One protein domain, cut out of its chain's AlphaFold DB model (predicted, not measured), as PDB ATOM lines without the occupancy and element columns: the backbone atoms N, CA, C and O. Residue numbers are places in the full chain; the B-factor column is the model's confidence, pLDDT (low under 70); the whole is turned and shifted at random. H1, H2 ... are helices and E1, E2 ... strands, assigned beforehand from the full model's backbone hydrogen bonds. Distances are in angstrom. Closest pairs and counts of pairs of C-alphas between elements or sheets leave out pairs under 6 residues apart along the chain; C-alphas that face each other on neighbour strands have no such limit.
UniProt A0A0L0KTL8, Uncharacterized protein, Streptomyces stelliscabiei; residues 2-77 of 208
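Overview. This is residues 2 to 77 of the 208 residues of an uncharacterized protein of Streptomyces stelliscabiei (UniProt A0A0L0KTL8). With little regular structure, a small sheet with short helix H1 over one face makes one end, and the long loop of residues 13 to 39 reaches far out and folds back; residues 57 to 77 make a second loop. The 76 printed residues, in the order E1, E2, H1, E3, are mixed, with 18 in named elements; the antiparallel sheet runs E2, E1, E3. The whole is loose, radius of gyration of the C-alphas 14.9 A, spanning 47 by 31 by 18 A.

Along the chain. E1, residues 2 to 5, measures 10.4 A from (-54.175, 51.348, 5.265). E2 is residues 10 to 12, 7.1 A; H1, 40 to 45, 8.4 A; E3, 52 to 56, 11.2 A, ending at (-50.548, 53.846, 2.527).

Arrangement. Inner strand E1 has N 4 and O 54 of E3 at 2.9 A, within hydrogen-bond range. In the hairpin E1 and E2, N 3 and O 11 are 3.0 A apart. H1 is on the sheet, over E2, at a height of 8.7 A; their closest C-alphas, Val 11 and Ala 42, are 5.9 A apart. Every O i to N i+4 pair in H1 is within range. E2, H1, E3 form a split strand-helix-strand unit, E1 between its strands, with a right-handed crossover.

Size, cuts and confidence. C-alphas 26 and 46 are farthest apart, 47.4 A. The printed part has no cut; E2 to H1 is a long link. Mean pLDDT of the printed part is 74.0, with residues 19 to 33 among those under 70.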
ATOM      1  N   SER A   2     -52.794  51.390   5.767       87.12
ATOM      2  CA  SER A   2     -54.175  51.348   5.265       87.12
ATOM      3  C   SER A   2     -54.222  51.060   3.774       87.12
ATOM      4  O   SER A   2     -53.293  51.411   3.054       87.12
ATOM      5  N   VAL A   3     -55.319  50.461   3.328       86.06
ATOM      6  CA  VAL A   3     -55.580  50.135   1.924       86.06
ATOM      7  C   VAL A   3     -56.901  50.759   1.485       86.06
ATOM      8  O   VAL A   3     -57.841  50.846   2.282       86.06
ATOM      9  N   THR A   4     -56.953  51.185   0.227       84.31
ATOM     10  CA  THR A   4     -58.151  51.705  -0.436       84.31
ATOM     11  C   THR A   4     -58.420  50.892  -1.698       84.31
ATOM     12  O   THR A   4     -57.494  50.673  -2.481       84.31
ATOM     13  N   ASP A   5     -59.660  50.450  -1.901       86.44
ATOM     14  CA  ASP A   5     -60.077  49.763  -3.132       86.44
ATOM     15  C   ASP A   5     -60.492  50.737  -4.250       86.44
ATOM     16  O   ASP A   5     -60.511  51.960  -4.083       86.44
ATOM     17  N   SER A   6     -60.802  50.200  -5.429       90.88
ATOM     18  CA  SER A   6     -61.242  50.973  -6.594       90.88
ATOM     19  C   SER A   6     -62.597  51.665  -6.411       90.88
ATOM     20  O   SER A   6     -62.928  52.545  -7.202       90.88
ATOM     21  N   SER A   7     -63.370  51.292  -5.388       92.12
ATOM     22  CA  SER A   7     -64.619  51.954  -4.990       92.12
ATOM     23  C   SER A   7     -64.391  53.050  -3.940       92.12
ATOM     24  O   SER A   7     -65.347  53.526  -3.330       92.12
ATOM     25  N   ASP A   8     -63.130  53.444  -3.725       92.44
ATOM     26  CA  ASP A   8     -62.682  54.451  -2.758       92.44
ATOM     27  C   ASP A   8     -63.013  54.107  -1.295       92.44
ATOM     28  O   ASP A   8     -62.980  54.963  -0.403       92.44
ATOM     29  N   ARG A   9     -63.264  52.827  -0.999       92.12
ATOM     30  CA  ARG A   9     -63.447  52.364   0.373       92.12
ATOM     31  C   ARG A   9     -62.084  52.137   1.014       92.12
ATOM     32  O   ARG A   9     -61.260  51.392   0.492       92.12
ATOM     33  N   ARG A  10     -61.852  52.761   2.173       91.12
ATOM     34  CA  ARG A  10     -60.568  52.728   2.892       91.12
ATOM     35  C   ARG A  10     -60.667  51.989   4.223       91.12
ATOM     36  O   ARG A  10     -61.596  52.217   4.995       91.12
ATOM     37  N   VAL A  11     -59.675  51.146   4.522       90.50
ATOM     38  CA  VAL A  11     -59.574  50.389   5.783       90.50
ATOM     39  C   VAL A  11     -58.153  50.433   6.342       90.50
ATOM     40  O   VAL A  11     -57.171  50.279   5.618       90.50
ATOM     41  N   THR A  12     -58.040  50.590   7.661       90.75
ATOM     42  CA  THR A  12     -56.776  50.436   8.394       90.75
ATOM     43  C   THR A  12     -56.504  48.956   8.662       90.75
ATOM     44  O   THR A  12     -57.297  48.289   9.322       90.75
ATOM     45  N   LEU A  13     -55.373  48.447   8.163       78.31
ATOM     46  CA  LEU A  13     -54.986  47.031   8.252       78.31
ATOM     47  C   LEU A  13     -54.319  46.674   9.588       78.31
ATOM     48  O   LEU A  13     -54.438  45.551  10.064       78.31
ATOM     49  N   GLY A  14     -53.636  47.644  10.202       79.81
ATOM     50  CA  GLY A  14     -52.896  47.475  11.452       79.81
ATOM     51  C   GLY A  14     -51.503  48.103  11.405       79.81
ATOM     52  O   GLY A  14     -51.215  48.968  10.563       79.81
ATOM     53  N   SER A  15     -50.644  47.673  12.327       77.62
ATOM     54  CA  SER A  15     -49.243  48.085  12.447       77.62
ATOM     55  C   SER A  15     -48.323  46.871  12.498       77.62
ATOM     56  O   SER A  15     -48.659  45.870  13.125       77.62
ATOM     57  N   VAL A  16     -47.151  47.005  11.886       73.81
ATOM     58  CA  VAL A  16     -46.041  46.056  11.987       73.81
ATOM     59  C   VAL A  16     -44.863  46.820  12.579       73.81
ATOM     60  O   VAL A  16     -44.642  47.977  12.213       73.81
ATOM     61  N   GLN A  17     -44.156  46.200  13.520       76.50
ATOM     62  CA  GLN A  17     -42.900  46.724  14.044       76.50
ATOM     63  C   GLN A  17     -41.751  46.081  13.275       76.50
ATOM     64  O   GLN A  17     -41.756  44.872  13.057       76.50
ATOM     65  N   VAL A  18     -40.809  46.911  12.847       71.31
ATOM     66  CA  VAL A  18     -39.659  46.510  12.041       71.31
ATOM     67  C   VAL A  18     -38.435  47.220  12.587       71.31
ATOM     68  O   VAL A  18     -38.523  48.392  12.967       71.31
ATOM     69  N   ASP A  19     -37.318  46.508  12.641       67.31
ATOM     70  CA  ASP A  19     -36.038  47.106  12.990       67.31
ATOM     71  C   ASP A  19     -35.449  47.812  11.766       67.31
ATOM     72  O   ASP A  19     -35.682  47.409  10.624       67.31
ATOM     73  N   GLY A  20     -34.698  48.887  12.009       59.03
ATOM     74  CA  GLY A  20     -34.023  49.624  10.947       59.03
ATOM     75  C   GLY A  20     -33.048  48.735  10.177       59.03
ATOM     76  O   GLY A  20     -32.391  47.865  10.747       59.03
ATOM     77  N   LEU A  21     -32.951  48.973   8.871       60.50
ATOM     78  CA  LEU A  21     -31.969  48.309   8.025       60.50
ATOM     79  C   LEU A  21     -30.545  48.747   8.413       60.50
ATOM     80  O   LEU A  21     -30.335  49.939   8.655       60.50
ATOM     81  N   PRO A  22     -29.573  47.818   8.475       51.09
ATOM     82  CA  PRO A  22     -28.188  48.162   8.764       51.09
ATOM     83  C   PRO A  22     -27.612  49.046   7.651       51.09
ATOM     84  O   PRO A  22     -27.789  48.767   6.466       51.09
ATOM     85  N   GLY A  23     -26.904  50.102   8.046       46.12
ATOM     86  CA  GLY A  23     -26.221  51.016   7.140       46.12
ATOM     87  C   GLY A  23     -25.163  51.830   7.877       46.12
ATOM     88  O   GLY A  23     -25.356  52.182   9.041       46.12
ATOM     89  N   SER A  24     -24.049  52.119   7.204       48.16
ATOM     90  CA  SER A  24     -23.014  53.044   7.678       48.16
ATOM     91  C   SER A  24     -22.845  54.201   6.695       48.16
ATOM     92  O   SER A  24     -23.310  54.137   5.558       48.16
ATOM     93  N   GLU A  25     -22.141  55.253   7.112       41.06
ATOM     94  CA  GLU A  25     -21.822  56.411   6.260       41.06
ATOM     95  C   GLU A  25     -21.048  56.015   4.985       41.06
ATOM     96  O   GLU A  25     -21.122  56.703   3.970       41.06
ATOM     97  N   ASN A  26     -20.384  54.853   5.018       39.41
ATOM     98  CA  ASN A  26     -19.528  54.330   3.954       39.41
ATOM     99  C   ASN A  26     -20.210  53.263   3.077       39.41
ATOM    100  O   ASN A  26     -19.609  52.782   2.116       39.41
ATOM    101  N   THR A  27     -21.454  52.870   3.378       46.19
ATOM    102  CA  THR A  27     -22.190  51.858   2.607       46.19
ATOM    103  C   THR A  27     -23.541  52.393   2.150       46.19
ATOM    104  O   THR A  27     -24.463  52.601   2.939       46.19
ATOM    105  N   ALA A  28     -23.695  52.576   0.834       41.47
ATOM    106  CA  ALA A  28     -25.011  52.798   0.247       41.47
ATOM    107  C   ALA A  28     -25.892  51.585   0.584       41.47
ATOM    108  O   ALA A  28     -25.646  50.465   0.135       41.47
ATOM    109  N   SER A  29     -26.882  51.804   1.447       45.91
ATOM    110  CA  SER A  29     -27.743  50.748   1.966       45.91
ATOM    111  C   SER A  29     -28.762  50.341   0.898       45.91
ATOM    112  O   SER A  29     -29.890  50.826   0.893       45.91
ATOM    113  N   TYR A  30     -28.373  49.457  -0.021       48.19
ATOM    114  CA  TYR A  30     -29.273  48.847  -1.010       48.19
ATOM    115  C   TYR A  30     -30.059  47.675  -0.401       48.19
ATOM    116  O   TYR A  30     -30.058  46.570  -0.934       48.19
ATOM    117  N   TRP A  31     -30.694  47.902   0.748       58.12
ATOM    118  CA  TRP A  31     -31.452  46.880   1.469       58.12
ATOM    119  C   TRP A  31     -32.951  47.188   1.400       58.12
ATOM    120  O   TRP A  31     -33.362  48.346   1.467       58.12
ATOM    121  N   ALA A  32     -33.773  46.143   1.318       59.66
ATOM    122  CA  ALA A  32     -35.222  46.203   1.484       59.66
ATOM    123  C   ALA A  32     -35.679  45.049   2.393       59.66
ATOM    124  O   ALA A  32     -35.016  44.016   2.473       59.66
ATOM    125  N   GLN A  33     -36.802  45.223   3.094       62.78
ATOM    126  CA  GLN A  33     -37.414  44.180   3.929       62.78
ATOM    127  C   GLN A  33     -38.819  43.867   3.415       62.78
ATOM    128  O   GLN A  33     -39.601  44.785   3.160       62.78
ATOM    129  N   GLU A  34     -39.163  42.580   3.312       71.31
ATOM    130  CA  GLU A  34     -40.545  42.154   3.077       71.31
ATOM    131  C   GLU A  34     -41.344  42.268   4.378       71.31
ATOM    132  O   GLU A  34     -40.965  41.709   5.408       71.31
ATOM    133  N   LEU A  35     -42.488  42.953   4.319       71.94
ATOM    134  CA  LEU A  35     -43.393  43.106   5.453       71.94
ATOM    135  C   LEU A  35     -44.715  42.400   5.184       71.94
ATOM    136  O   LEU A  35     -45.420  42.712   4.226       71.94
ATOM    137  N   ARG A  36     -45.094  41.494   6.089       76.88
ATOM    138  CA  ARG A  36     -46.377  40.788   6.027       76.88
ATOM    139  C   ARG A  36     -47.396  41.458   6.926       76.88
ATOM    140  O   ARG A  36     -47.166  41.649   8.118       76.88
ATOM    141  N   VAL A  37     -48.537  41.802   6.344       75.75
ATOM    142  CA  VAL A  37     -49.565  42.602   7.009       75.75
ATOM    143  C   VAL A  37     -50.856  41.796   7.109       75.75
ATOM    144  O   VAL A  37     -51.327  41.272   6.098       75.75
ATOM    145  N   PRO A  38     -51.466  41.690   8.302       76.25
ATOM    146  CA  PRO A  38     -52.748  41.017   8.451       76.25
ATOM    147  C   PRO A  38     -53.850  41.716   7.646       76.25
ATOM    148  O   PRO A  38     -54.089  42.912   7.801       76.25
ATOM    149  N   LEU A  39     -54.582  40.953   6.831       80.56
ATOM    150  CA  LEU A  39     -55.688  41.472   6.013       80.56
ATOM    151  C   LEU A  39     -57.067  41.305   6.669       80.56
ATOM    152  O   LEU A  39     -58.077  41.710   6.101       80.56
ATOM    153  N   SER A  40     -57.128  40.759   7.888       81.25
ATOM    154  CA  SER A  40     -58.384  40.422   8.575       81.25
ATOM    155  C   SER A  40     -59.330  41.615   8.747       81.25
ATOM    156  O   SER A  40     -60.546  41.449   8.658       81.25
ATOM    157  N   ALA A  41     -58.796  42.825   8.945       82.25
ATOM    158  CA  ALA A  41     -59.586  44.052   9.008       82.25
ATOM    159  C   ALA A  41     -60.247  44.390   7.659       82.25
ATOM    160  O   ALA A  41     -61.437  44.700   7.629       82.25
ATOM    161  N   ALA A  42     -59.509  44.276   6.549       84.06
ATOM    162  CA  ALA A  42     -60.046  44.496   5.205       84.06
ATOM    163  C   ALA A  42     -61.065  43.419   4.815       84.06
ATOM    164  O   ALA A  42     -62.137  43.749   4.311       84.06
ATOM    165  N   THR A  43     -60.789  42.148   5.127       84.88
ATOM    166  CA  THR A  43     -61.733  41.048   4.880       84.88
ATOM    167  C   THR A  43     -63.028  41.234   5.668       84.88
ATOM    168  O   THR A  43     -64.105  41.115   5.095       84.88
ATOM    169  N   ARG A  44     -62.950  41.590   6.959       87.44
ATOM    170  CA  ARG A  44     -64.139  41.852   7.789       87.44
ATOM    171  C   ARG A  44     -64.941  43.048   7.283       87.44
ATOM    172  O   ARG A  44     -66.163  43.042   7.364       87.44
ATOM    173  N   ALA A  45     -64.257  44.068   6.772       88.44
ATOM    174  CA  ALA A  45     -64.916  45.195   6.140       88.44
ATOM    175  C   ALA A  45     -65.545  44.812   4.790       88.44
ATOM    176  O   ALA A  45     -66.463  45.495   4.359       88.44
ATOM    177  N   GLY A  46     -65.124  43.731   4.133       88.75
ATOM    178  CA  GLY A  46     -65.584  43.382   2.787       88.75
ATOM    179  C   GLY A  46     -64.987  44.309   1.729       88.75
ATOM    180  O   GLY A  46     -65.712  44.815   0.879       88.75
ATOM    181  N   LEU A  47     -63.692  44.601   1.850       87.56
ATOM    182  CA  LEU A  47     -62.937  45.375   0.866       87.56
ATOM    183  C   LEU A  47     -62.629  44.524  -0.373       87.56
ATOM    184  O   LEU A  47     -62.246  43.359  -0.220       87.56
ATOM    185  N   ASP A  48     -62.727  45.096  -1.577       87.12
ATOM    186  CA  ASP A  48     -62.320  44.388  -2.797       87.12
ATOM    187  C   ASP A  48     -60.802  44.475  -3.002       87.12
ATOM    188  O   ASP A  48     -60.266  45.355  -3.675       87.12
ATOM    189  N   LEU A  49     -60.090  43.520  -2.408       82.44
ATOM    190  CA  LEU A  49     -58.632  43.442  -2.491       82.44
ATOM    191  C   LEU A  49     -58.114  42.997  -3.868       82.44
ATOM    192  O   LEU A  49     -56.911  43.085  -4.099       82.44
ATOM    193  N   ARG A  50     -58.980  42.542  -4.788       82.94
ATOM    194  CA  ARG A  50     -58.568  42.261  -6.176       82.94
ATOM    195  C   ARG A  50     -58.367  43.542  -6.979       82.94
ATOM    196  O   ARG A  50     -57.638  43.525  -7.963       82.94
ATOM    197  N   HIS A  51     -58.975  44.639  -6.532       83.44
ATOM    198  CA  HIS A  51     -58.889  45.952  -7.160       83.44
ATOM    199  C   HIS A  51     -58.411  47.000  -6.150       83.44
ATOM    200  O   HIS A  51     -59.029  48.048  -5.957       83.44
ATOM    201  N   ALA A  52     -57.293  46.715  -5.478       83.62
ATOM    202  CA  ALA A  52     -56.640  47.689  -4.612       83.62
ATOM    203  C   ALA A  52     -56.111  48.873  -5.441       83.62
ATOM    204  O   ALA A  52     -55.401  48.691  -6.427       83.62
ATOM    205  N   LYS A  53     -56.462  50.091  -5.028       82.56
ATOM    206  CA  LYS A  53     -56.106  51.347  -5.704       82.56
ATOM    207  C   LYS A  53     -54.957  52.071  -5.006       82.56
ATOM    208  O   LYS A  53     -54.090  52.623  -5.671       82.56
ATOM    209  N   PHE A  54     -54.950  52.072  -3.671       82.19
ATOM    210  CA  PHE A  54     -53.900  52.712  -2.878       82.19
ATOM    211  C   PHE A  54     -53.485  51.858  -1.686       82.19
ATOM    212  O   PHE A  54     -54.328  51.304  -0.978       82.19
ATOM    213  N   LEU A  55     -52.179  51.845  -1.420       82.06
ATOM    214  CA  LEU A  55     -51.581  51.355  -0.186       82.06
ATOM    215  C   LEU A  55     -50.843  52.510   0.490       82.06
ATOM    216  O   LEU A  55     -49.981  53.141  -0.114       82.06
ATOM    217  N   GLU A  56     -51.173  52.779   1.749       82.94
ATOM    218  CA  GLU A  56     -50.548  53.846   2.527       82.94
ATOM    219  C   GLU A  56     -49.782  53.273   3.719       82.94
ATOM    220  O   GLU A  56     -50.336  52.576   4.586       82.94
ATOM    221  N   VAL A  57     -48.496  53.617   3.772       81.00
ATOM    222  CA  VAL A  57     -47.569  53.254   4.841       81.00
ATOM    223  C   VAL A  57     -47.182  54.518   5.594       81.00
ATOM    224  O   VAL A  57     -46.642  55.455   5.018       81.00
ATOM    225  N   THR A  58     -47.451  54.535   6.897       83.12
ATOM    226  CA  THR A  58     -47.151  55.677   7.764       83.12
ATOM    227  C   THR A  58     -46.112  55.251   8.797       83.12
ATOM    228  O   THR A  58     -46.446  54.439   9.671       83.12
ATOM    229  N   PRO A  59     -44.870  55.763   8.727       80.50
ATOM    230  CA  PRO A  59     -43.896  55.587   9.794       80.50
ATOM    231  C   PRO A  59     -44.434  56.152  11.110       80.50
ATOM    232  O   PRO A  59     -45.086  57.195  11.138       80.50
ATOM    233  N   ARG A  60     -44.198  55.435  12.211       82.44
ATOM    234  CA  ARG A  60     -44.678  55.817  13.550       82.44
ATOM    235  C   ARG A  60     -43.572  56.362  14.452       82.44
ATOM    236  O   ARG A  60     -43.892  56.882  15.516       82.44
ATOM    237  N   SER A  61     -42.308  56.239  14.048       77.50
ATOM    238  CA  SER A  61     -41.164  56.794  14.769       77.50
ATOM    239  C   SER A  61     -40.716  58.126  14.148       77.50
ATOM    240  O   SER A  61     -40.805  58.282  12.929       77.50
ATOM    241  N   PRO A  62     -40.194  59.075  14.949       70.50
ATOM    242  CA  PRO A  62     -39.719  60.370  14.445       70.50
ATOM    243  C   PRO A  62     -38.544  60.267  13.461       70.50
ATOM    244  O   PRO A  62     -38.372  61.138  12.619       70.50
ATOM    245  N   SER A  63     -37.733  59.212  13.571       70.31
ATOM    246  CA  SER A  63     -36.580  58.945  12.703       70.31
ATOM    247  C   SER A  63     -36.898  58.012  11.528       70.31
ATOM    248  O   SER A  63     -36.057  57.815  10.652       70.31
ATOM    249  N   GLY A  64     -38.093  57.416  11.499       64.69
ATOM    250  CA  GLY A  64     -38.465  56.412  10.511       64.69
ATOM    251  C   GLY A  64     -38.841  57.040   9.175       64.69
ATOM    252  O   GLY A  64     -39.858  57.721   9.067       64.69
ATOM    253  N   ARG A  65     -38.062  56.755   8.130       68.56
ATOM    254  CA  ARG A  65     -38.463  56.956   6.731       68.56
ATOM    255  C   ARG A  65     -38.710  55.589   6.107       68.56
ATOM    256  O   ARG A  65     -37.961  54.657   6.376       68.56
ATOM    257  N   ALA A  66     -39.759  55.474   5.303       70.00
ATOM    258  CA  ALA A  66     -40.084  54.246   4.591       70.00
ATOM    259  C   ALA A  66     -40.310  54.563   3.114       70.00
ATOM    260  O   ALA A  66     -41.012  55.521   2.785       70.00
ATOM    261  N   TRP A  67     -39.740  53.734   2.247       70.94
ATOM    262  CA  TRP A  67     -40.018  53.719   0.817       70.94
ATOM    263  C   TRP A  67     -40.629  52.366   0.475       70.94
ATOM    264  O   TRP A  67     -40.128  51.331   0.910       70.94
ATOM    265  N   LEU A  68     -41.731  52.380  -0.268       69.56
ATOM    266  CA  LEU A  68     -42.354  51.170  -0.787       69.56
ATOM    267  C   LEU A  68     -41.804  50.930  -2.193       69.56
ATOM    268  O   LEU A  68     -41.987  51.783  -3.058       69.56
ATOM    269  N   MET A  69     -41.126  49.802  -2.405       68.12
ATOM    270  CA  MET A  69     -40.668  49.410  -3.744       68.12
ATOM    271  C   MET A  69     -41.756  48.651  -4.500       68.12
ATOM    272  O   MET A  69     -42.062  49.001  -5.634       68.12
ATOM    273  N   ASP A  70     -42.353  47.648  -3.857       67.00
ATOM    274  CA  ASP A  70     -43.405  46.821  -4.442       67.00
ATOM    275  C   ASP A  70     -44.367  46.306  -3.358       67.00
ATOM    276  O   ASP A  70     -44.035  46.291  -2.166       67.00
ATOM    277  N   ALA A  71     -45.567  45.902  -3.768       71.81
ATOM    278  CA  ALA A  71     -46.571  45.270  -2.927       71.81
ATOM    279  C   ALA A  71     -47.352  44.217  -3.722       71.81
ATOM    280  O   ALA A  71     -47.940  44.507  -4.761       71.81
ATOM    281  N   TRP A  72     -47.441  43.008  -3.172       69.06
ATOM    282  CA  TRP A  72     -48.179  41.900  -3.772       69.06
ATOM    283  C   TRP A  72     -49.093  41.224  -2.747       69.06
ATOM    284  O   TRP A  72     -48.927  41.365  -1.533       69.06
ATOM    285  N   GLY A  73     -50.098  40.503  -3.243       72.62
ATOM    286  CA  GLY A  73     -51.051  39.755  -2.429       72.62
ATOM    287  C   GLY A  73     -51.147  38.303  -2.880       72.62
ATOM    288  O   GLY A  73     -51.005  37.999  -4.062       72.62
ATOM    289  N   TRP A  74     -51.408  37.404  -1.935       71.94
ATOM    290  CA  TRP A  74     -51.682  36.000  -2.226       71.94
ATOM    291  C   TRP A  74     -53.191  35.757  -2.331       71.94
ATOM    292  O   TRP A  74     -53.963  36.247  -1.502       71.94
ATOM    293  N   ALA A  75     -53.606  34.956  -3.310       68.12
ATOM    294  CA  ALA A  75     -54.960  34.426  -3.409       68.12
ATOM    295  C   ALA A  75     -54.916  32.906  -3.650       68.12
ATOM    296  O   ALA A  75     -53.936  32.400  -4.200       68.12
ATOM    297  N   PRO A  76     -55.970  32.151  -3.288       69.25
ATOM    298  CA  PRO A  76     -56.074  30.748  -3.674       69.25
ATOM    299  C   PRO A  76     -55.885  30.583  -5.189       69.25
ATOM    300  O   PRO A  76     -56.576  31.234  -5.971       69.25
ATOM    301  N   GLY A  77     -54.939  29.731  -5.589       72.50
ATOM    302  CA  GLY A  77     -54.525  29.560  -6.986       72.50
ATOM    303  C   GLY A  77     -53.225  30.281  -7.359       72.50
ATOM    304  O   GLY A  77     -52.651  29.965  -8.397       72.50
TER     305      GLY A  77